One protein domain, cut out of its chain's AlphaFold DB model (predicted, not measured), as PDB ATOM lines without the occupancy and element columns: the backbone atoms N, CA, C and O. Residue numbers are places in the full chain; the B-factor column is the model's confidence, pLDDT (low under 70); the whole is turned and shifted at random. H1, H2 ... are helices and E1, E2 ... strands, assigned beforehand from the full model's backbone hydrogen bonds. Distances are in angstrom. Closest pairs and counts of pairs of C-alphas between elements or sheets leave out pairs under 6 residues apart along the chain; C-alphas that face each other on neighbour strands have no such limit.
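AT A GLANCE: This is residues 5 to 79 and 111 to 164 of the 177 residues of an uncharacterized protein of Ajellomyces capsulatus (strain H143) (UniProt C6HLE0). Look for an arch of two lobes joined by a short two-stranded bridge, E1 beside E5. One lobe is a strongly twisted three-stranded sheet with H3 over its E2 edge; in the other, H1 has H2 on one side and the hairpin of E6 and E7 on another, a loose assembly, with H2 apart from the hairpin. The printed part has 129 residues, with three named helices and seven named strands in the order H1 E1 E2 E3 H2 E4 H3 E5 E6 E7; the class is mixed, helices and strands. The larger sheet runs E2 E3 E4, and the three sheets are antiparallel. The whole is only just compact, close to loose, with a radius of gyration of the C-alphas of 16.7 A and spans of 48 by 32 by 24 A.

HOW THE PARTS SIT: Start at E3, residues 44 to 50, the inner strand between E2, residues 30 to 37, and E4, residues 115 to 121. E2 and E3 form a hairpin, with N 34 and O 47 at 3.0 A; across E3 and E4 you find N 48 and O 116 at 2.8 A. E2 bends by 61 degrees at residue 33. H3, residues 127 to 134, is on this sheet at a height of 8.3 A, over E2 and along the strands at 16 degrees on the local plane; the closest C-alphas, those of Leu 33 and Ala 134, are 5.3 A apart. Walk back to E1, residues 26 to 28, which runs on into E2 at 74 degrees; beside it, E5, residues 146 to 148, has N 148 and O 26 at 2.8 A. E5 runs on into E6, residues 150 to 155, at 68 degrees, and E6 forms a hairpin with E7, residues 158 to 163, where N 153 and O 160 are at 2.8 A. Near that hairpin find H1, residues 7 to 20: its closest C-alphas to E7, those of Thr 15 and Leu 162, are 6.3 A apart. H1 touches H2, residues 57 to 71, at Leu 14 and Ser 68, whose C-alphas are 5.9 A apart; they run opposite ways at a steep tilt of 40 degrees. H1 is apart from E2, E3, E4 and H3. In H1, H2 and H3, every O i to N i+4 pair is within hydrogen-bond range.

IN THESE COORDINATES: Find C-alpha 7 at (-56.598, -82.514, 32.305); from there H1 runs 20.1 A to C-alpha 20. H2 covers 21.3 A, E2 19.2 A and E3 17.9 A. E7 ends at C-alpha 163, at (-49.356, -98.652, 27.256).

THE WHOLE: The C-alphas of Glu 5 and Glu 128, the two farthest apart, are 48.9 A apart. Residues 80 to 110 are not printed, and C-alphas 79 and 111 are 14.1 A apart across the cut. The link from H3 to E5 is long, 11 residues. The mean pLDDT of the printed part is 95.5, and no printed residue is under 70.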
ATOM      1  N   GLU A   5     -59.360 -78.535  35.112       90.44
ATOM      2  CA  GLU A   5     -60.446 -79.517  35.220       90.44
ATOM      3  C   GLU A   5     -60.488 -80.513  34.055       90.44
ATOM      4  O   GLU A   5     -60.804 -81.679  34.269       90.44
ATOM      5  N   ASP A   6     -60.047 -80.104  32.863       92.38
ATOM      6  CA  ASP A   6     -60.061 -80.933  31.653       92.38
ATOM      7  C   ASP A   6     -58.872 -81.893  31.549       92.38
ATOM      8  O   ASP A   6     -58.878 -82.817  30.739       92.38
ATOM      9  N   ARG A   7     -57.833 -81.712  32.372       93.12
ATOM     10  CA  ARG A   7     -56.598 -82.514  32.305       93.12
ATOM     11  C   ARG A   7     -56.851 -84.003  32.509       93.12
ATOM     12  O   ARG A   7     -56.308 -84.830  31.778       93.12
ATOM     13  N   GLN A   8     -57.638 -84.329  33.529       94.75
ATOM     14  CA  GLN A   8     -57.944 -85.707  33.891       94.75
ATOM     15  C   GLN A   8     -58.919 -86.348  32.882       94.75
ATOM     16  O   GLN A   8     -58.561 -87.393  32.343       94.75
ATOM     17  N   PRO A   9     -60.046 -85.704  32.515       96.56
ATOM     18  CA  PRO A   9     -60.911 -86.175  31.434       96.56
ATOM     19  C   PRO A   9     -60.189 -86.380  30.097       96.56
ATOM     20  O   PRO A   9     -60.424 -87.377  29.423       96.56
ATOM     21  N   PHE A  10     -59.281 -85.475  29.711       96.44
ATOM     22  CA  PHE A  10     -58.509 -85.619  28.473       96.44
ATOM     23  C   PHE A  10     -57.607 -86.852  28.504       96.44
ATOM     24  O   PHE A  10     -57.540 -87.607  27.533       96.44
ATOM     25  N   ARG A  11     -56.917 -87.071  29.630       96.38
ATOM     26  CA  ARG A  11     -56.081 -88.256  29.831       96.38
ATOM     27  C   ARG A  11     -56.903 -89.533  29.730       96.38
ATOM     28  O   ARG A  11     -56.454 -90.463  29.064       96.38
ATOM     29  N   ASP A  12     -58.059 -89.578  30.383       97.19
ATOM     30  CA  ASP A  12     -58.919 -90.763  30.395       97.19
ATOM     31  C   ASP A  12     -59.450 -91.048  28.987       97.19
ATOM     32  O   ASP A  12     -59.244 -92.147  28.483       97.19
ATOM     33  N   LEU A  13     -59.954 -90.024  28.284       97.38
ATOM     34  CA  LEU A  13     -60.402 -90.157  26.895       97.38
ATOM     35  C   LEU A  13     -59.298 -90.696  25.975       97.38
ATOM     36  O   LEU A  13     -59.543 -91.614  25.195       97.38
ATOM     37  N   LEU A  14     -58.083 -90.140  26.050       97.06
ATOM     38  CA  LEU A  14     -56.970 -90.608  25.220       97.06
ATOM     39  C   LEU A  14     -56.551 -92.037  25.594       97.06
ATOM     40  O   LEU A  14     -56.208 -92.828  24.718       97.06
ATOM     41  N   THR A  15     -56.578 -92.373  26.885       97.00
ATOM     42  CA  THR A  15     -56.245 -93.717  27.377       97.00
ATOM     43  C   THR A  15     -57.244 -94.748  26.865       97.00
ATOM     44  O   THR A  15     -56.831 -95.793  26.363       97.00
ATOM     45  N   ASP A  16     -58.538 -94.448  26.947       96.56
ATOM     46  CA  ASP A  16     -59.604 -95.329  26.477       96.56
ATOM     47  C   ASP A  16     -59.564 -95.464  24.953       96.56
ATOM     48  O   ASP A  16     -59.557 -96.578  24.439       96.56
ATOM     49  N   ALA A  17     -59.372 -94.361  24.223       96.31
ATOM     50  CA  ALA A  17     -59.234 -94.396  22.768       96.31
ATOM     51  C   ALA A  17     -58.023 -95.224  22.295       96.31
ATOM     52  O   ALA A  17     -58.104 -95.903  21.273       96.31
ATOM     53  N   LEU A  18     -56.900 -95.196  23.025       95.69
ATOM     54  CA  LEU A  18     -55.746 -96.057  22.742       95.69
ATOM     55  C   LEU A  18     -56.034 -97.524  23.078       95.69
ATOM     56  O   LEU A  18     -55.668 -98.402  22.296       95.69
ATOM     57  N   ARG A  19     -56.705 -97.795  24.203       94.06
ATOM     58  CA  ARG A  19     -57.085 -99.149  24.639       94.06
ATOM     59  C   ARG A  19     -58.048 -99.825  23.663       94.06
ATOM     60  O   ARG A  19     -57.903-101.013  23.398       94.06
ATOM     61  N   GLU A  20     -59.024 -99.072  23.168       93.81
ATOM     62  CA  GLU A  20     -60.031 -99.525  22.205       93.81
ATOM     63  C   GLU A  20     -59.477 -99.619  20.779       93.81
ATOM     64  O   GLU A  20     -60.081-100.252  19.915       93.81
ATOM     65  N   SER A  21     -58.316 -99.012  20.518       93.25
ATOM     66  CA  SER A  21     -57.637 -99.163  19.237       93.25
ATOM     67  C   SER A  21     -56.970-100.536  19.100       93.25
ATOM     68  O   SER A  21     -56.511-101.153  20.061       93.25
ATOM     69  N   ASP A  22     -56.827-100.994  17.862       92.38
ATOM     70  CA  ASP A  22     -56.010-102.150  17.480       92.38
ATOM     71  C   ASP A  22     -54.531-101.781  17.247       92.38
ATOM     72  O   ASP A  22     -53.784-102.572  16.673       92.38
ATOM     73  N   ILE A  23     -54.075-100.598  17.688       95.56
ATOM     74  CA  ILE A  23     -52.666-100.204  17.570       95.56
ATOM     75  C   ILE A  23     -51.846-100.997  18.591       95.56
ATOM     76  O   ILE A  23     -51.903-100.757  19.798       95.56
ATOM     77  N   ARG A  24     -51.080-101.961  18.086       94.94
ATOM     78  CA  ARG A  24     -50.175-102.810  18.866       94.94
ATOM     79  C   ARG A  24     -48.785-102.187  18.967       94.94
ATOM     80  O   ARG A  24     -48.470-101.298  18.176       94.94
ATOM     81  N   PRO A  25     -47.938-102.659  19.902       97.31
ATOM     82  CA  PRO A  25     -46.524-102.328  19.876       97.31
ATOM     83  C   PRO A  25     -45.911-102.574  18.494       97.31
ATOM     84  O   PRO A  25     -46.164-103.607  17.873       97.31
ATOM     85  N   PHE A  26     -45.114-101.623  18.023       97.31
ATOM     86  CA  PHE A  26     -44.554-101.624  16.673       97.31
ATOM     87  C   PHE A  26     -43.083-101.212  16.686       97.31
ATOM     88  O   PHE A  26     -42.556-100.727  17.689       97.31
ATOM     89  N   LEU A  27     -42.414-101.429  15.557       97.31
ATOM     90  CA  LEU A  27     -41.018-101.063  15.347       97.31
ATOM     91  C   LEU A  27     -40.927-100.005  14.252       97.31
ATOM     92  O   LEU A  27     -41.684-100.033  13.281       97.31
ATOM     93  N   VAL A  28     -39.951 -99.115  14.379       97.44
ATOM     94  CA  VAL A  28     -39.496 -98.261  13.278       97.44
ATOM     95  C   VAL A  28     -37.983 -98.356  13.154       97.44
ATOM     96  O   VAL A  28     -37.292 -98.655  14.129       97.44
ATOM     97  N   LYS A  29     -37.468 -98.077  11.958       97.56
ATOM     98  CA  LYS A  29     -36.031 -98.034  11.676       97.56
ATOM     99  C   LYS A  29     -35.611 -96.646  11.207       97.56
ATOM    100  O   LYS A  29     -36.396 -95.991  10.519       97.56
ATOM    101  N   PRO A  30     -34.391 -96.189  11.523       97.50
ATOM    102  CA  PRO A  30     -33.824 -94.996  10.906       97.50
ATOM    103  C   PRO A  30     -33.656 -95.178   9.391       97.50
ATOM    104  O   PRO A  30     -33.186 -96.224   8.945       97.50
ATOM    105  N   VAL A  31     -33.998 -94.156   8.603       96.25
ATOM    106  CA  VAL A  31     -33.859 -94.182   7.129       96.25
ATOM    107  C   VAL A  31     -32.952 -93.093   6.572       96.25
ATOM    108  O   VAL A  31     -32.420 -93.257   5.481       96.25
ATOM    109  N   GLY A  32     -32.742 -92.008   7.312       96.69
ATOM    110  CA  GLY A  32     -31.883 -90.912   6.880       96.69
ATOM    111  C   GLY A  32     -31.713 -89.855   7.960       96.69
ATOM    112  O   GLY A  32     -32.286 -89.966   9.049       96.69
ATOM    113  N   LEU A  33     -30.929 -88.832   7.641       97.56
ATOM    114  CA  LEU A  33     -30.762 -87.640   8.461       97.56
ATOM    115  C   LEU A  33     -31.315 -86.420   7.734       97.56
ATOM    116  O   LEU A  33     -31.299 -86.361   6.509       97.56
ATOM    117  N   ASP A  34     -31.787 -85.450   8.504       97.19
ATOM    118  CA  ASP A  34     -32.279 -84.188   7.969       97.19
ATOM    119  C   ASP A  34     -32.182 -83.068   9.012       97.19
ATOM    120  O   ASP A  34     -31.997 -83.328  10.206       97.19
ATOM    121  N   TRP A  35     -32.345 -81.829   8.564       97.62
ATOM    122  CA  TRP A  35     -32.570 -80.673   9.420       97.62
ATOM    123  C   TRP A  35     -34.004 -80.177   9.281       97.62
ATOM    124  O   TRP A  35     -34.462 -79.865   8.187       97.62
ATOM    125  N   VAL A  36     -34.693 -80.018  10.410       96.00
ATOM    126  CA  VAL A  36     -36.037 -79.421  10.461       96.00
ATOM    127  C   VAL A  36     -36.057 -78.251  11.435       96.00
ATOM    128  O   VAL A  36     -35.334 -78.258  12.434       96.00
ATOM    129  N   SER A  37     -36.869 -77.236  11.164       96.25
ATOM    130  CA  SER A  37     -37.105 -76.130  12.091       96.25
ATOM    131  C   SER A  37     -38.254 -76.448  13.053       96.25
ATOM    132  O   SER A  37     -39.098 -77.312  12.801       96.25
ATOM    133  N   ASN A  38     -38.306 -75.743  14.184       94.44
ATOM    134  CA  ASN A  38     -39.573 -75.568  14.888       94.44
ATOM    135  C   ASN A  38     -40.510 -74.650  14.086       94.44
ATOM    136  O   ASN A  38     -40.097 -73.974  13.152       94.44
ATOM    137  N   PHE A  39     -41.764 -74.567  14.530       90.50
ATOM    138  CA  PHE A  39     -42.785 -73.721  13.907       90.50
ATOM    139  C   PHE A  39     -42.376 -72.244  13.751       90.50
ATOM    140  O   PHE A  39     -42.730 -71.616  12.765       90.50
ATOM    141  N   GLU A  40     -41.635 -71.691  14.714       93.94
ATOM    142  CA  GLU A  40     -41.222 -70.279  14.703       93.94
ATOM    143  C   GLU A  40     -39.903 -70.028  13.952       93.94
ATOM    144  O   GLU A  40     -39.450 -68.889  13.922       93.94
ATOM    145  N   GLU A  41     -39.254 -71.068  13.414       95.44
ATOM    146  CA  GLU A  41     -37.937 -70.974  12.757       95.44
ATOM    147  C   GLU A  41     -36.870 -70.283  13.622       95.44
ATOM    148  O   GLU A  41     -36.047 -69.499  13.166       95.44
ATOM    149  N   THR A  42     -36.887 -70.587  14.918       96.56
ATOM    150  CA  THR A  42     -35.919 -70.085  15.904       96.56
ATOM    151  C   THR A  42     -34.998 -71.178  16.436       96.56
ATOM    152  O   THR A  42     -34.034 -70.903  17.155       96.56
ATOM    153  N   ARG A  43     -35.305 -72.442  16.130       97.88
ATOM    154  CA  ARG A  43     -34.528 -73.620  16.509       97.88
ATOM    155  C   ARG A  43     -34.536 -74.614  15.365       97.88
ATOM    156  O   ARG A  43     -35.594 -74.931  14.827       97.88
ATOM    157  N   TRP A  44     -33.368 -75.167  15.076       98.12
ATOM    158  CA  TRP A  44     -33.175 -76.185  14.055       98.12
ATOM    159  C   TRP A  44     -32.734 -77.471  14.725       98.12
ATOM    160  O   TRP A  44     -31.887 -77.454  15.616       98.12
ATOM    161  N   PHE A  45     -33.313 -78.587  14.315       98.25
ATOM    162  CA  PHE A  45     -33.074 -79.903  14.882       98.25
ATOM    163  C   PHE A  45     -32.449 -80.793  13.822       98.25
ATOM    164  O   PHE A  45     -32.978 -80.899  12.720       98.25
ATOM    165  N   LEU A  46     -31.350 -81.452  14.184       98.19
ATOM    166  CA  LEU A  46     -30.823 -82.576  13.426       98.19
ATOM    167  C   LEU A  46     -31.646 -83.800  13.813       98.19
ATOM    168  O   LEU A  46     -31.729 -84.145  15.001       98.19
ATOM    169  N   VAL A  47     -32.255 -84.442  12.825       97.94
ATOM    170  CA  VAL A  47     -33.237 -85.497  13.057       97.94
ATOM    171  C   VAL A  47     -32.888 -86.771  12.309       97.94
ATOM    172  O   VAL A  47     -32.435 -86.733  11.172       97.94
ATOM    173  N   LEU A  48     -33.148 -87.909  12.948       97.69
ATOM    174  CA  LEU A  48     -33.239 -89.205  12.292       97.69
ATOM    175  C   LEU A  48     -34.648 -89.354  11.721       97.69
ATOM    176  O   LEU A  48     -35.627 -89.426  12.471       97.69
ATOM    177  N   ARG A  49     -34.751 -89.418  10.394       97.44
ATOM    178  CA  ARG A  49     -35.977 -89.829   9.705       97.44
ATOM    179  C   ARG A  49     -36.235 -91.302  10.004       97.44
ATOM    180  O   ARG A  49     -35.287 -92.088  10.087       97.44
ATOM    181  N   VAL A  50     -37.499 -91.686  10.151       97.38
ATOM    182  CA  VAL A  50     -37.889 -93.065  10.476       97.38
ATOM    183  C   VAL A  50     -38.771 -93.669   9.390       97.38
ATOM    184  O   VAL A  50     -39.481 -92.962   8.683       97.38
ATOM    185  N   THR A  51     -38.735 -94.992   9.255       96.88
ATOM    186  CA  THR A  51     -39.652 -95.730   8.381       96.88
ATOM    187  C   THR A  51     -41.100 -95.507   8.806       96.88
ATOM    188  O   THR A  51     -41.409 -95.586   9.996       96.88
ATOM    189  N   LYS A  52     -42.007 -95.386   7.833       96.06
ATOM    190  CA  LYS A  52     -43.440 -95.594   8.063       96.06
ATOM    191  C   LYS A  52     -43.669 -97.042   8.530       96.06
ATOM    192  O   LYS A  52     -43.326 -97.956   7.776       96.06
ATOM    193  N   PRO A  53     -44.208 -97.282   9.739       95.50
ATOM    194  CA  PRO A  53     -44.453 -98.644  10.196       95.50
ATOM    195  C   PRO A  53     -45.596 -99.304   9.406       95.50
ATOM    196  O   PRO A  53     -46.449 -98.628   8.820       95.50
ATOM    197  N   THR A  54     -45.564-100.638   9.333       91.62
ATOM    198  CA  THR A  54     -46.330-101.442   8.366       91.62
ATOM    199  C   THR A  54     -47.839-101.224   8.441       91.62
ATOM    200  O   THR A  54     -48.485-101.171   7.397       91.62
ATOM    201  N   ASN A  55     -48.401-101.048   9.640       93.94
ATOM    202  CA  ASN A  55     -49.843-100.859   9.824       93.94
ATOM    203  C   ASN A  55     -50.211 -99.390  10.061       93.94
ATOM    204  O   ASN A  55     -51.275 -99.087  10.609       93.94
ATOM    205  N   ASN A  56     -49.345 -98.470   9.618       95.06
ATOM    206  CA  ASN A  56     -49.552 -97.030   9.675       95.06
ATOM    207  C   ASN A  56     -49.730 -96.484  11.108       95.06
ATOM    208  O   ASN A  56     -50.426 -95.489  11.321       95.06
ATOM    209  N   GLU A  57     -49.118 -97.139  12.095       97.00
ATOM    210  CA  GLU A  57     -49.331 -96.927  13.528       97.00
ATOM    211  C   GLU A  57     -49.132 -95.460  13.932       97.00
ATOM    212  O   GLU A  57     -49.978 -94.903  14.623       97.00
ATOM    213  N   LEU A  58     -48.086 -94.791  13.434       96.94
ATOM    214  CA  LEU A  58     -47.803 -93.384  13.755       96.94
ATOM    215  C   LEU A  58     -48.907 -92.423  13.286       96.94
ATOM    216  O   LEU A  58     -49.373 -91.587  14.060       96.94
ATOM    217  N   ASN A  59     -49.384 -92.568  12.047       96.44
ATOM    218  CA  ASN A  59     -50.487 -91.749  11.535       96.44
ATOM    219  C   ASN A  59     -51.798 -92.038  12.276       96.44
ATOM    220  O   ASN A  59     -52.582 -91.130  12.547       96.44
ATOM    221  N   ARG A  60     -52.038 -93.299  12.643       96.81
ATOM    222  CA  ARG A  60     -53.224 -93.696  13.411       96.81
ATOM    223  C   ARG A  60     -53.184 -93.152  14.842       96.81
ATOM    224  O   ARG A  60     -54.199 -92.656  15.324       96.81
ATOM    225  N   LEU A  61     -52.016 -93.162  15.489       97.25
ATOM    226  CA  LEU A  61     -51.794 -92.521  16.789       97.25
ATOM    227  C   LEU A  61     -52.023 -91.009  16.720       97.25
ATOM    228  O   LEU A  61     -52.679 -90.445  17.598       97.25
ATOM    229  N   LEU A  62     -51.539 -90.352  15.662       96.56
ATOM    230  CA  LEU A  62     -51.797 -88.933  15.421       96.56
ATOM    231  C   LEU A  62     -53.296 -88.659  15.227       96.56
ATOM    232  O   LEU A  62     -53.827 -87.724  15.821       96.56
ATOM    233  N   ALA A  63     -54.004 -89.504  14.474       95.75
ATOM    234  CA  ALA A  63     -55.448 -89.383  14.282       95.75
ATOM    235  C   ALA A  63     -56.232 -89.531  15.599       95.75
ATOM    236  O   ALA A  63     -57.113 -88.716  15.877       95.75
ATOM    237  N   ILE A  64     -55.888 -90.516  16.440       96.88
ATOM    238  CA  ILE A  64     -56.479 -90.682  17.782       96.88
ATOM    239  C   ILE A  64     -56.193 -89.455  18.655       96.88
ATOM    240  O   ILE A  64     -57.095 -88.946  19.326       96.88
ATOM    241  N   SER A  65     -54.962 -88.942  18.608       96.31
ATOM    242  CA  SER A  65     -54.557 -87.752  19.361       96.31
ATOM    243  C   SER A  65     -55.356 -86.520  18.925       96.31
ATOM    244  O   SER A  65     -55.937 -85.840  19.766       96.31
ATOM    245  N   ASN A  66     -55.473 -86.274  17.617       95.81
ATOM    246  CA  ASN A  66     -56.234 -85.153  17.062       95.81
ATOM    247  C   ASN A  66     -57.741 -85.273  17.329       95.81
ATOM    248  O   ASN A  66     -58.379 -84.276  17.663       95.81
ATOM    249  N   LYS A  67     -58.308 -86.485  17.268       95.62
ATOM    250  CA  LYS A  67     -59.703 -86.735  17.666       95.62
ATOM    251  C   LYS A  67     -59.927 -86.420  19.148       95.62
ATOM    252  O   LYS A  67     -60.921 -85.787  19.493       95.62
ATOM    253  N   SER A  68     -58.992 -86.824  20.008       96.12
ATOM    254  CA  SER A  68     -59.052 -86.544  21.448       96.12
ATOM    255  C   SER A  68     -58.917 -85.045  21.728       96.12
ATOM    256  O   SER A  68     -59.671 -84.506  22.525       96.12
ATOM    257  N   LEU A  69     -58.022 -84.339  21.030       94.81
ATOM    258  CA  LEU A  69     -57.865 -82.881  21.128       94.81
ATOM    259  C   LEU A  69     -59.136 -82.125  20.716       94.81
ATOM    260  O   LEU A  69     -59.537 -81.185  21.404       94.81
ATOM    261  N   ALA A  70     -59.802 -82.563  19.644       94.75
ATOM    262  CA  ALA A  70     -61.033 -81.945  19.157       94.75
ATOM    263  C   ALA A  70     -62.173 -81.995  20.191       94.75
ATOM    264  O   ALA A  70     -62.918 -81.023  20.317       94.75
ATOM    265  N   ALA A  71     -62.271 -83.073  20.980       95.88
ATOM    266  CA  ALA A  71     -63.258 -83.190  22.062       95.88
ATOM    267  C   ALA A  71     -63.089 -82.113  23.154       95.88
ATOM    268  O   ALA A  71     -64.049 -81.784  23.845       95.88
ATOM    269  N   PHE A  72     -61.894 -81.526  23.261       95.19
ATOM    270  CA  PHE A  72     -61.551 -80.455  24.199       95.19
ATOM    271  C   PHE A  72     -61.288 -79.115  23.497       95.19
ATOM    272  O   PHE A  72     -60.605 -78.248  24.046       95.19
ATOM    273  N   GLN A  73     -61.792 -78.950  22.266       93.44
ATOM    274  CA  GLN A  73     -61.663 -77.724  21.463       93.44
ATOM    275  C   GLN A  73     -60.207 -77.255  21.295       93.44
ATOM    276  O   GLN A  73     -59.922 -76.063  21.183       93.44
ATOM    277  N   GLN A  74     -59.263 -78.197  21.306       93.25
ATOM    278  CA  GLN A  74     -57.858 -77.908  21.066       93.25
ATOM    279  C   GLN A  74     -57.557 -78.004  19.562       93.25
ATOM    280  O   GLN A  74     -58.148 -78.844  18.875       93.25
ATOM    281  N   PRO A  75     -56.635 -77.177  19.037       91.75
ATOM    282  CA  PRO A  75     -56.210 -77.290  17.648       91.75
ATOM    283  C   PRO A  75     -55.540 -78.651  17.394       91.75
ATOM    284  O   PRO A  75     -54.910 -79.202  18.305       91.75
ATOM    285  N   PRO A  76     -55.645 -79.199  16.172       92.31
ATOM    286  CA  PRO A  76     -54.973 -80.443  15.826       92.31
ATOM    287  C   PRO A  76     -53.452 -80.251  15.779       92.31
ATOM    288  O   PRO A  76     -52.942 -79.189  15.422       92.31
ATOM    289  N   LEU A  77     -52.722 -81.316  16.100       90.44
ATOM    290  CA  LEU A  77     -51.292 -81.433  15.843       90.44
ATOM    291  C   LEU A  77     -51.049 -81.513  14.333       90.44
ATOM    292  O   LEU A  77     -51.793 -82.202  13.630       90.44
ATOM    293  N   TYR A  78     -49.987 -80.845  13.873       85.38
ATOM    294  CA  TYR A  78     -49.596 -80.765  12.459       85.38
ATOM    295  C   TYR A  78     -50.740 -80.277  11.564       85.38
ATOM    296  O   TYR A  78     -51.189 -80.955  10.639       85.38
ATOM    297  N   HIS A  79     -51.234 -79.079  11.880       71.00
ATOM    298  CA  HIS A  79     -52.205 -78.387  11.049       71.00
ATOM    299  C   HIS A  79     -51.528 -77.947   9.752       71.00
ATOM    300  O   HIS A  79     -50.777 -76.975   9.742       71.00
ATOM    301  N   SER A 111     -46.323 -89.213   7.265       93.56
ATOM    302  CA  SER A 111     -45.091 -90.011   7.410       93.56
ATOM    303  C   SER A 111     -43.825 -89.145   7.402       93.56
ATOM    304  O   SER A 111     -42.928 -89.372   8.212       93.56
ATOM    305  N   ASP A 112     -43.808 -88.088   6.587       91.81
ATOM    306  CA  ASP A 112     -42.689 -87.147   6.473       91.81
ATOM    307  C   ASP A 112     -42.567 -86.172   7.659       91.81
ATOM    308  O   ASP A 112     -41.630 -85.380   7.711       91.81
ATOM    309  N   TYR A 113     -43.470 -86.211   8.639       93.12
ATOM    310  CA  TYR A 113     -43.403 -85.374   9.844       93.12
ATOM    311  C   TYR A 113     -42.807 -86.135  11.031       93.12
ATOM    312  O   TYR A 113     -42.301 -85.507  11.963       93.12
ATOM    313  N   PHE A 114     -42.805 -87.471  11.012       96.06
ATOM    314  CA  PHE A 114     -42.271 -88.272  12.112       96.06
ATOM    315  C   PHE A 114     -40.752 -88.420  12.023       96.06
ATOM    316  O   PHE A 114     -40.191 -88.811  10.999       96.06
ATOM    317  N   HIS A 115     -40.073 -88.111  13.125       97.12
ATOM    318  CA  HIS A 115     -38.620 -88.160  13.222       97.12
ATOM    319  C   HIS A 115     -38.163 -88.204  14.688       97.12
ATOM    320  O   HIS A 115     -38.929 -87.889  15.600       97.12
ATOM    321  N   VAL A 116     -36.902 -88.572  14.918       97.44
ATOM    322  CA  VAL A 116     -36.255 -88.522  16.240       97.44
ATOM    323  C   VAL A 116     -35.186 -87.437  16.228       97.44
ATOM    324  O   VAL A 116     -34.183 -87.564  15.533       97.44
ATOM    325  N   SER A 117     -35.377 -86.368  16.997       97.81
ATOM    326  CA  SER A 117     -34.358 -85.325  17.153       97.81
ATOM    327  C   SER A 117     -33.176 -85.835  17.981       97.81
ATOM    328  O   SER A 117     -33.370 -86.367  19.074       97.81
ATOM    329  N   ILE A 118     -31.953 -85.649  17.476       97.19
ATOM    330  CA  ILE A 118     -30.710 -86.116  18.119       97.19
ATOM    331  C   ILE A 118     -29.761 -84.976  18.509       97.19
ATOM    332  O   ILE A 118     -28.957 -85.135  19.423       97.19
ATOM    333  N   ALA A 119     -29.870 -83.819  17.855       97.62
ATOM    334  CA  ALA A 119     -29.155 -82.595  18.209       97.62
ATOM    335  C   ALA A 119     -29.962 -81.364  17.769       97.62
ATOM    336  O   ALA A 119     -30.960 -81.491  17.058       97.62
ATOM    337  N   TRP A 120     -29.545 -80.171  18.194       97.75
ATOM    338  CA  TRP A 120     -30.203 -78.920  17.818       97.75
ATOM    339  C   TRP A 120     -29.228 -77.737  17.768       97.75
ATOM    340  O   TRP A 120     -28.156 -77.778  18.371       97.75
ATOM    341  N   SER A 121     -29.625 -76.686  17.050       97.25
ATOM    342  CA  SER A 121     -28.911 -75.422  16.861       97.25
ATOM    343  C   SER A 121     -29.872 -74.233  16.995       97.25
ATOM    344  O   SER A 121     -31.064 -74.348  16.699       97.25
ATOM    345  N   LEU A 122     -29.347 -73.087  17.442       97.31
ATOM    346  CA  LEU A 122     -30.033 -71.784  17.409       97.31
ATOM    347  C   LEU A 122     -29.816 -71.021  16.101       97.31
ATOM    348  O   LEU A 122     -30.468 -70.012  15.883       97.31
ATOM    349  N   ALA A 123     -28.856 -71.442  15.282       96.44
ATOM    350  CA  ALA A 123     -28.609 -70.859  13.974       96.44
ATOM    351  C   ALA A 123     -29.099 -71.820  12.893       96.44
ATOM    352  O   ALA A 123     -28.893 -73.035  13.018       96.44
ATOM    353  N   GLU A 124     -29.701 -71.263  11.844       97.31
ATOM    354  CA  GLU A 124     -30.077 -72.028  10.664       97.31
ATOM    355  C   GLU A 124     -28.843 -72.698  10.041       97.31
ATOM    356  O   GLU A 124     -27.858 -72.013   9.749       97.31
ATOM    357  N   PRO A 125     -28.873 -74.024   9.820       97.00
ATOM    358  CA  PRO A 125     -27.847 -74.704   9.047       97.00
ATOM    359  C   PRO A 125     -27.802 -74.159   7.621       97.00
ATOM    360  O   PRO A 125     -28.843 -73.967   6.988       97.00
ATOM    361  N   SER A 126     -26.593 -73.967   7.096       97.50
ATOM    362  CA  SER A 126     -26.402 -73.588   5.697       97.50
ATOM    363  C   SER A 126     -27.011 -74.635   4.750       97.50
ATOM    364  O   SER A 126     -27.176 -75.799   5.123       97.50
ATOM    365  N   LEU A 127     -27.332 -74.246   3.511       96.50
ATOM    366  CA  LEU A 127     -27.816 -75.200   2.504       96.50
ATOM    367  C   LEU A 127     -26.819 -76.354   2.300       96.50
ATOM    368  O   LEU A 127     -27.224 -77.512   2.276       96.50
ATOM    369  N   GLU A 128     -25.523 -76.037   2.267       97.00
ATOM    370  CA  GLU A 128     -24.439 -77.018   2.179       97.00
ATOM    371  C   GLU A 128     -24.460 -78.003   3.358       97.00
ATOM    372  O   GLU A 128     -24.338 -79.210   3.159       97.00
ATOM    373  N   ASP A 129     -24.678 -77.527   4.589       95.62
ATOM    374  CA  ASP A 129     -24.793 -78.411   5.753       95.62
ATOM    375  C   ASP A 129     -26.033 -79.303   5.692       95.62
ATOM    376  O   ASP A 129     -25.959 -80.469   6.092       95.62
ATOM    377  N   LYS A 130     -27.161 -78.784   5.192       96.31
ATOM    378  CA  LYS A 130     -28.384 -79.576   4.998       96.31
ATOM    379  C   LYS A 130     -28.147 -80.691   3.974       96.31
ATOM    380  O   LYS A 130     -28.428 -81.850   4.271       96.31
ATOM    381  N   GLU A 131     -27.548 -80.375   2.827       96.50
ATOM    382  CA  GLU A 131     -27.205 -81.345   1.774       96.50
ATOM    383  C   GLU A 131     -26.165 -82.373   2.240       96.50
ATOM    384  O   GLU A 131     -26.302 -83.580   2.007       96.50
ATOM    385  N   ARG A 132     -25.140 -81.918   2.967       96.50
ATOM    386  CA  ARG A 132     -24.113 -82.783   3.553       96.50
ATOM    387  C   ARG A 132     -24.710 -83.774   4.544       96.50
ATOM    388  O   ARG A 132     -24.290 -84.921   4.564       96.50
ATOM    389  N   VAL A 133     -25.665 -83.349   5.369       96.06
ATOM    390  CA  VAL A 133     -26.350 -84.226   6.328       96.06
ATOM    391  C   VAL A 133     -27.292 -85.202   5.626       96.06
ATOM    392  O   VAL A 133     -27.275 -86.388   5.950       96.06
ATOM    393  N   ALA A 134     -28.066 -84.736   4.644       94.81
ATOM    394  CA  ALA A 134     -28.996 -85.574   3.889       94.81
ATOM    395  C   ALA A 134     -28.294 -86.686   3.086       94.81
ATOM    396  O   ALA A 134     -28.884 -87.732   2.832       94.81
ATOM    397  N   SER A 135     -27.027 -86.478   2.714       95.56
ATOM    398  CA  SER A 135     -26.198 -87.457   1.996       95.56
ATOM    399  C   SER A 135     -25.427 -88.429   2.903       95.56
ATOM    400  O   SER A 135     -24.690 -89.279   2.401       95.56
ATOM    401  N   VAL A 136     -25.572 -88.340   4.231       96.12
ATOM    402  CA  VAL A 136     -24.904 -89.266   5.157       96.12
ATOM    403  C   VAL A 136     -25.534 -90.655   5.081       96.12
ATOM    404  O   VAL A 136     -26.690 -90.864   5.451       96.12
ATOM    405  N   GLU A 137     -24.721 -91.642   4.714       94.00
ATOM    406  CA  GLU A 137     -25.100 -93.051   4.767       94.00
ATOM    407  C   GLU A 137     -25.143 -93.567   6.214       94.00
ATOM    408  O   GLU A 137     -24.150 -93.566   6.944       94.00
ATOM    409  N   LEU A 138     -26.305 -94.070   6.635       93.94
ATOM    410  CA  LEU A 138     -26.520 -94.531   8.012       93.94
ATOM    411  C   LEU A 138     -25.831 -95.863   8.353       93.94
ATOM    412  O   LEU A 138     -25.681 -96.196   9.528       93.94
ATOM    413  N   HIS A 139     -25.411 -96.650   7.359       94.44
ATOM    414  CA  HIS A 139     -24.734 -97.944   7.534       94.44
ATOM    415  C   HIS A 139     -25.397 -98.874   8.570       94.44
ATOM    416  O   HIS A 139     -26.440 -99.443   8.285       94.44
ATOM    417  N   LYS A 140     -24.811 -99.059   9.759       94.25
ATOM    418  CA  LYS A 140     -25.370 -99.928  10.812       94.25
ATOM    419  C   LYS A 140     -26.543 -99.285  11.555       94.25
ATOM    420  O   LYS A 140     -27.339 -99.986  12.166       94.25
ATOM    421  N   VAL A 141     -26.680 -97.960  11.505       94.38
ATOM    422  CA  VAL A 141     -27.748 -97.231  12.206       94.38
ATOM    423  C   VAL A 141     -29.123 -97.558  11.616       94.38
ATOM    424  O   VAL A 141     -30.078 -97.698  12.370       94.38
ATOM    425  N   LYS A 142     -29.230 -97.782  10.296       95.31
ATOM    426  CA  LYS A 142     -30.492 -98.212   9.651       95.31
ATOM    427  C   LYS A 142     -30.954 -99.619  10.055       95.31
ATOM    428  O   LYS A 142     -32.085 -99.997   9.768       95.31
ATOM    429  N   GLU A 143     -30.087-100.410  10.685       95.69
ATOM    430  CA  GLU A 143     -30.421-101.758  11.159       95.69
ATOM    431  C   GLU A 143     -31.008-101.742  12.577       95.69
ATOM    432  O   GLU A 143     -31.546-102.755  13.016       95.69
ATOM    433  N   ILE A 144     -30.940-100.604  13.281       96.88
ATOM    434  CA  ILE A 144     -31.464-100.462  14.640       96.88
ATOM    435  C   ILE A 144     -32.993-100.490  14.606       96.88
ATOM    436  O   ILE A 144     -33.628 -99.611  14.023       96.88
ATOM    437  N   ASP A 145     -33.570-101.472  15.293       97.06
ATOM    438  CA  ASP A 145     -34.992-101.501  15.614       97.06
ATOM    439  C   ASP A 145     -35.278-100.582  16.805       97.06
ATOM    440  O   ASP A 145     -34.703-100.740  17.885       97.06
ATOM    441  N   ILE A 146     -36.187 -99.627  16.613       96.88
ATOM    442  CA  ILE A 146     -36.672 -98.743  17.673       96.88
ATOM    443  C   ILE A 146     -38.078 -99.211  18.066       96.88
ATOM    444  O   ILE A 146     -39.030 -98.954  17.321       96.88
ATOM    445  N   PRO A 147     -38.232 -99.911  19.205       97.12
ATOM    446  CA  PRO A 147     -39.527-100.396  19.648       97.12
ATOM    447  C   PRO A 147     -40.365 -99.304  20.308       97.12
ATOM    448  O   PRO A 147     -39.891 -98.561  21.168       97.12
ATOM    449  N   PHE A 148     -41.647 -99.273  19.956       97.00
ATOM    450  CA  PHE A 148     -42.671 -98.442  20.574       97.00
ATOM    451  C   PHE A 148     -43.735 -99.342  21.192       97.00
ATOM    452  O   PHE A 148     -44.500 -99.984  20.477       97.00
ATOM    453  N   SER A 149     -43.790 -99.389  22.524       96.94
ATOM    454  CA  SER A 149     -44.805-100.135  23.282       96.94
ATOM    455  C   SER A 149     -45.788 -99.236  24.028       96.94
ATOM    456  O   SER A 149     -46.790 -99.728  24.530       96.94
ATOM    457  N   SER A 150     -45.527 -97.930  24.101       96.88
ATOM    458  CA  SER A 150     -46.358 -96.977  24.834       96.88
ATOM    459  C   SER A 150     -46.330 -95.580  24.214       96.88
ATOM    460  O   SER A 150     -45.414 -95.211  23.474       96.88
ATOM    461  N   VAL A 151     -47.342 -94.781  24.549       97.38
ATOM    462  CA  VAL A 151     -47.444 -93.352  24.246       97.38
ATOM    463  C   VAL A 151     -47.231 -92.567  25.534       97.38
ATOM    464  O   VAL A 151     -47.853 -92.842  26.560       97.38
ATOM    465  N   LYS A 152     -46.367 -91.552  25.498       97.12
ATOM    466  CA  LYS A 152     -46.149 -90.667  26.647       97.12
ATOM    467  C   LYS A 152     -47.001 -89.413  26.515       97.12
ATOM    468  O   LYS A 152     -46.822 -88.641  25.578       97.12
ATOM    469  N   LEU A 153     -47.879 -89.186  27.486       96.25
ATOM    470  CA  LEU A 153     -48.696 -87.984  27.586       96.25
ATOM    471  C   LEU A 153     -48.130 -87.056  28.664       96.25
ATOM    472  O   LEU A 153     -48.109 -87.405  29.842       96.25
ATOM    473  N   LYS A 154     -47.709 -85.849  28.280       94.69
ATOM    474  CA  LYS A 154     -47.257 -84.821  29.224       94.69
ATOM    475  C   LYS A 154     -48.372 -83.816  29.503       94.69
ATOM    476  O   LYS A 154     -48.838 -83.146  28.587       94.69
ATOM    477  N   ILE A 155     -48.734 -83.653  30.774       91.81
ATOM    478  CA  ILE A 155     -49.678 -82.633  31.242       91.81
ATOM    479  C   ILE A 155     -48.987 -81.797  32.318       91.81
ATOM    480  O   ILE A 155     -48.708 -82.267  33.421       91.81
ATOM    481  N   GLY A 156     -48.691 -80.535  31.997       89.00
ATOM    482  CA  GLY A 156     -47.905 -79.668  32.875       89.00
ATOM    483  C   GLY A 156     -46.511 -80.253  33.133       89.00
ATOM    484  O   GLY A 156     -45.722 -80.434  32.205       89.00
ATOM    485  N   ASN A 157     -46.212 -80.549  34.396       91.75
ATOM    486  CA  ASN A 157     -44.963 -81.170  34.844       91.75
ATOM    487  C   ASN A 157     -45.056 -82.699  35.023       91.75
ATOM    488  O   ASN A 157     -44.065 -83.311  35.412       91.75
ATOM    489  N   ILE A 158     -46.209 -83.313  34.745       93.19
ATOM    490  CA  ILE A 158     -46.437 -84.750  34.928       93.19
ATOM    491  C   ILE A 158     -46.364 -85.459  33.573       93.19
ATOM    492  O   ILE A 158     -46.907 -84.976  32.578       93.19
ATOM    493  N   ILE A 159     -45.692 -86.613  33.539       96.88
ATOM    494  CA  ILE A 159     -45.641 -87.506  32.377       96.88
ATOM    495  C   ILE A 159     -46.400 -88.784  32.727       96.88
ATOM    496  O   ILE A 159     -46.037 -89.493  33.663       96.88
ATOM    497  N   HIS A 160     -47.434 -89.081  31.951       96.75
ATOM    498  CA  HIS A 160     -48.197 -90.318  32.003       96.75
ATOM    499  C   HIS A 160     -47.715 -91.258  30.899       96.75
ATOM    500  O   HIS A 160     -47.486 -90.834  29.768       96.75
ATOM    501  N   ASN A 161     -47.567 -92.535  31.230       97.25
ATOM    502  CA  ASN A 161     -47.200 -93.580  30.286       97.25
ATOM    503  C   ASN A 161     -48.449 -94.404  29.954       97.25
ATOM    504  O   ASN A 161     -49.015 -95.033  30.846       97.25
ATOM    505  N   LEU A 162     -48.897 -94.341  28.702       96.69
ATOM    506  CA  LEU A 162     -50.096 -95.008  28.199       96.69
ATOM    507  C   LEU A 162     -49.655 -96.218  27.374       96.69
ATOM    508  O   LEU A 162     -49.150 -96.060  26.265       96.69
ATOM    509  N   GLU A 163     -49.775 -97.419  27.933       95.81
ATOM    510  CA  GLU A 163     -49.356 -98.652  27.256       95.81
ATOM    511  C   GLU A 163     -50.223 -98.940  26.025       95.81
ATOM    512  O   GLU A 163     -51.446 -98.795  26.069       95.81
ATOM    513  N   LEU A 164     -49.589 -99.381  24.937       95.94
ATOM    514  CA  LEU A 164     -50.304 -99.902  23.779       95.94
ATOM    515  C   LEU A 164     -50.823-101.307  24.107       95.94
ATOM    516  O   LEU A 164     -50.075-102.132  24.643       95.94
TER     517      LEU A 164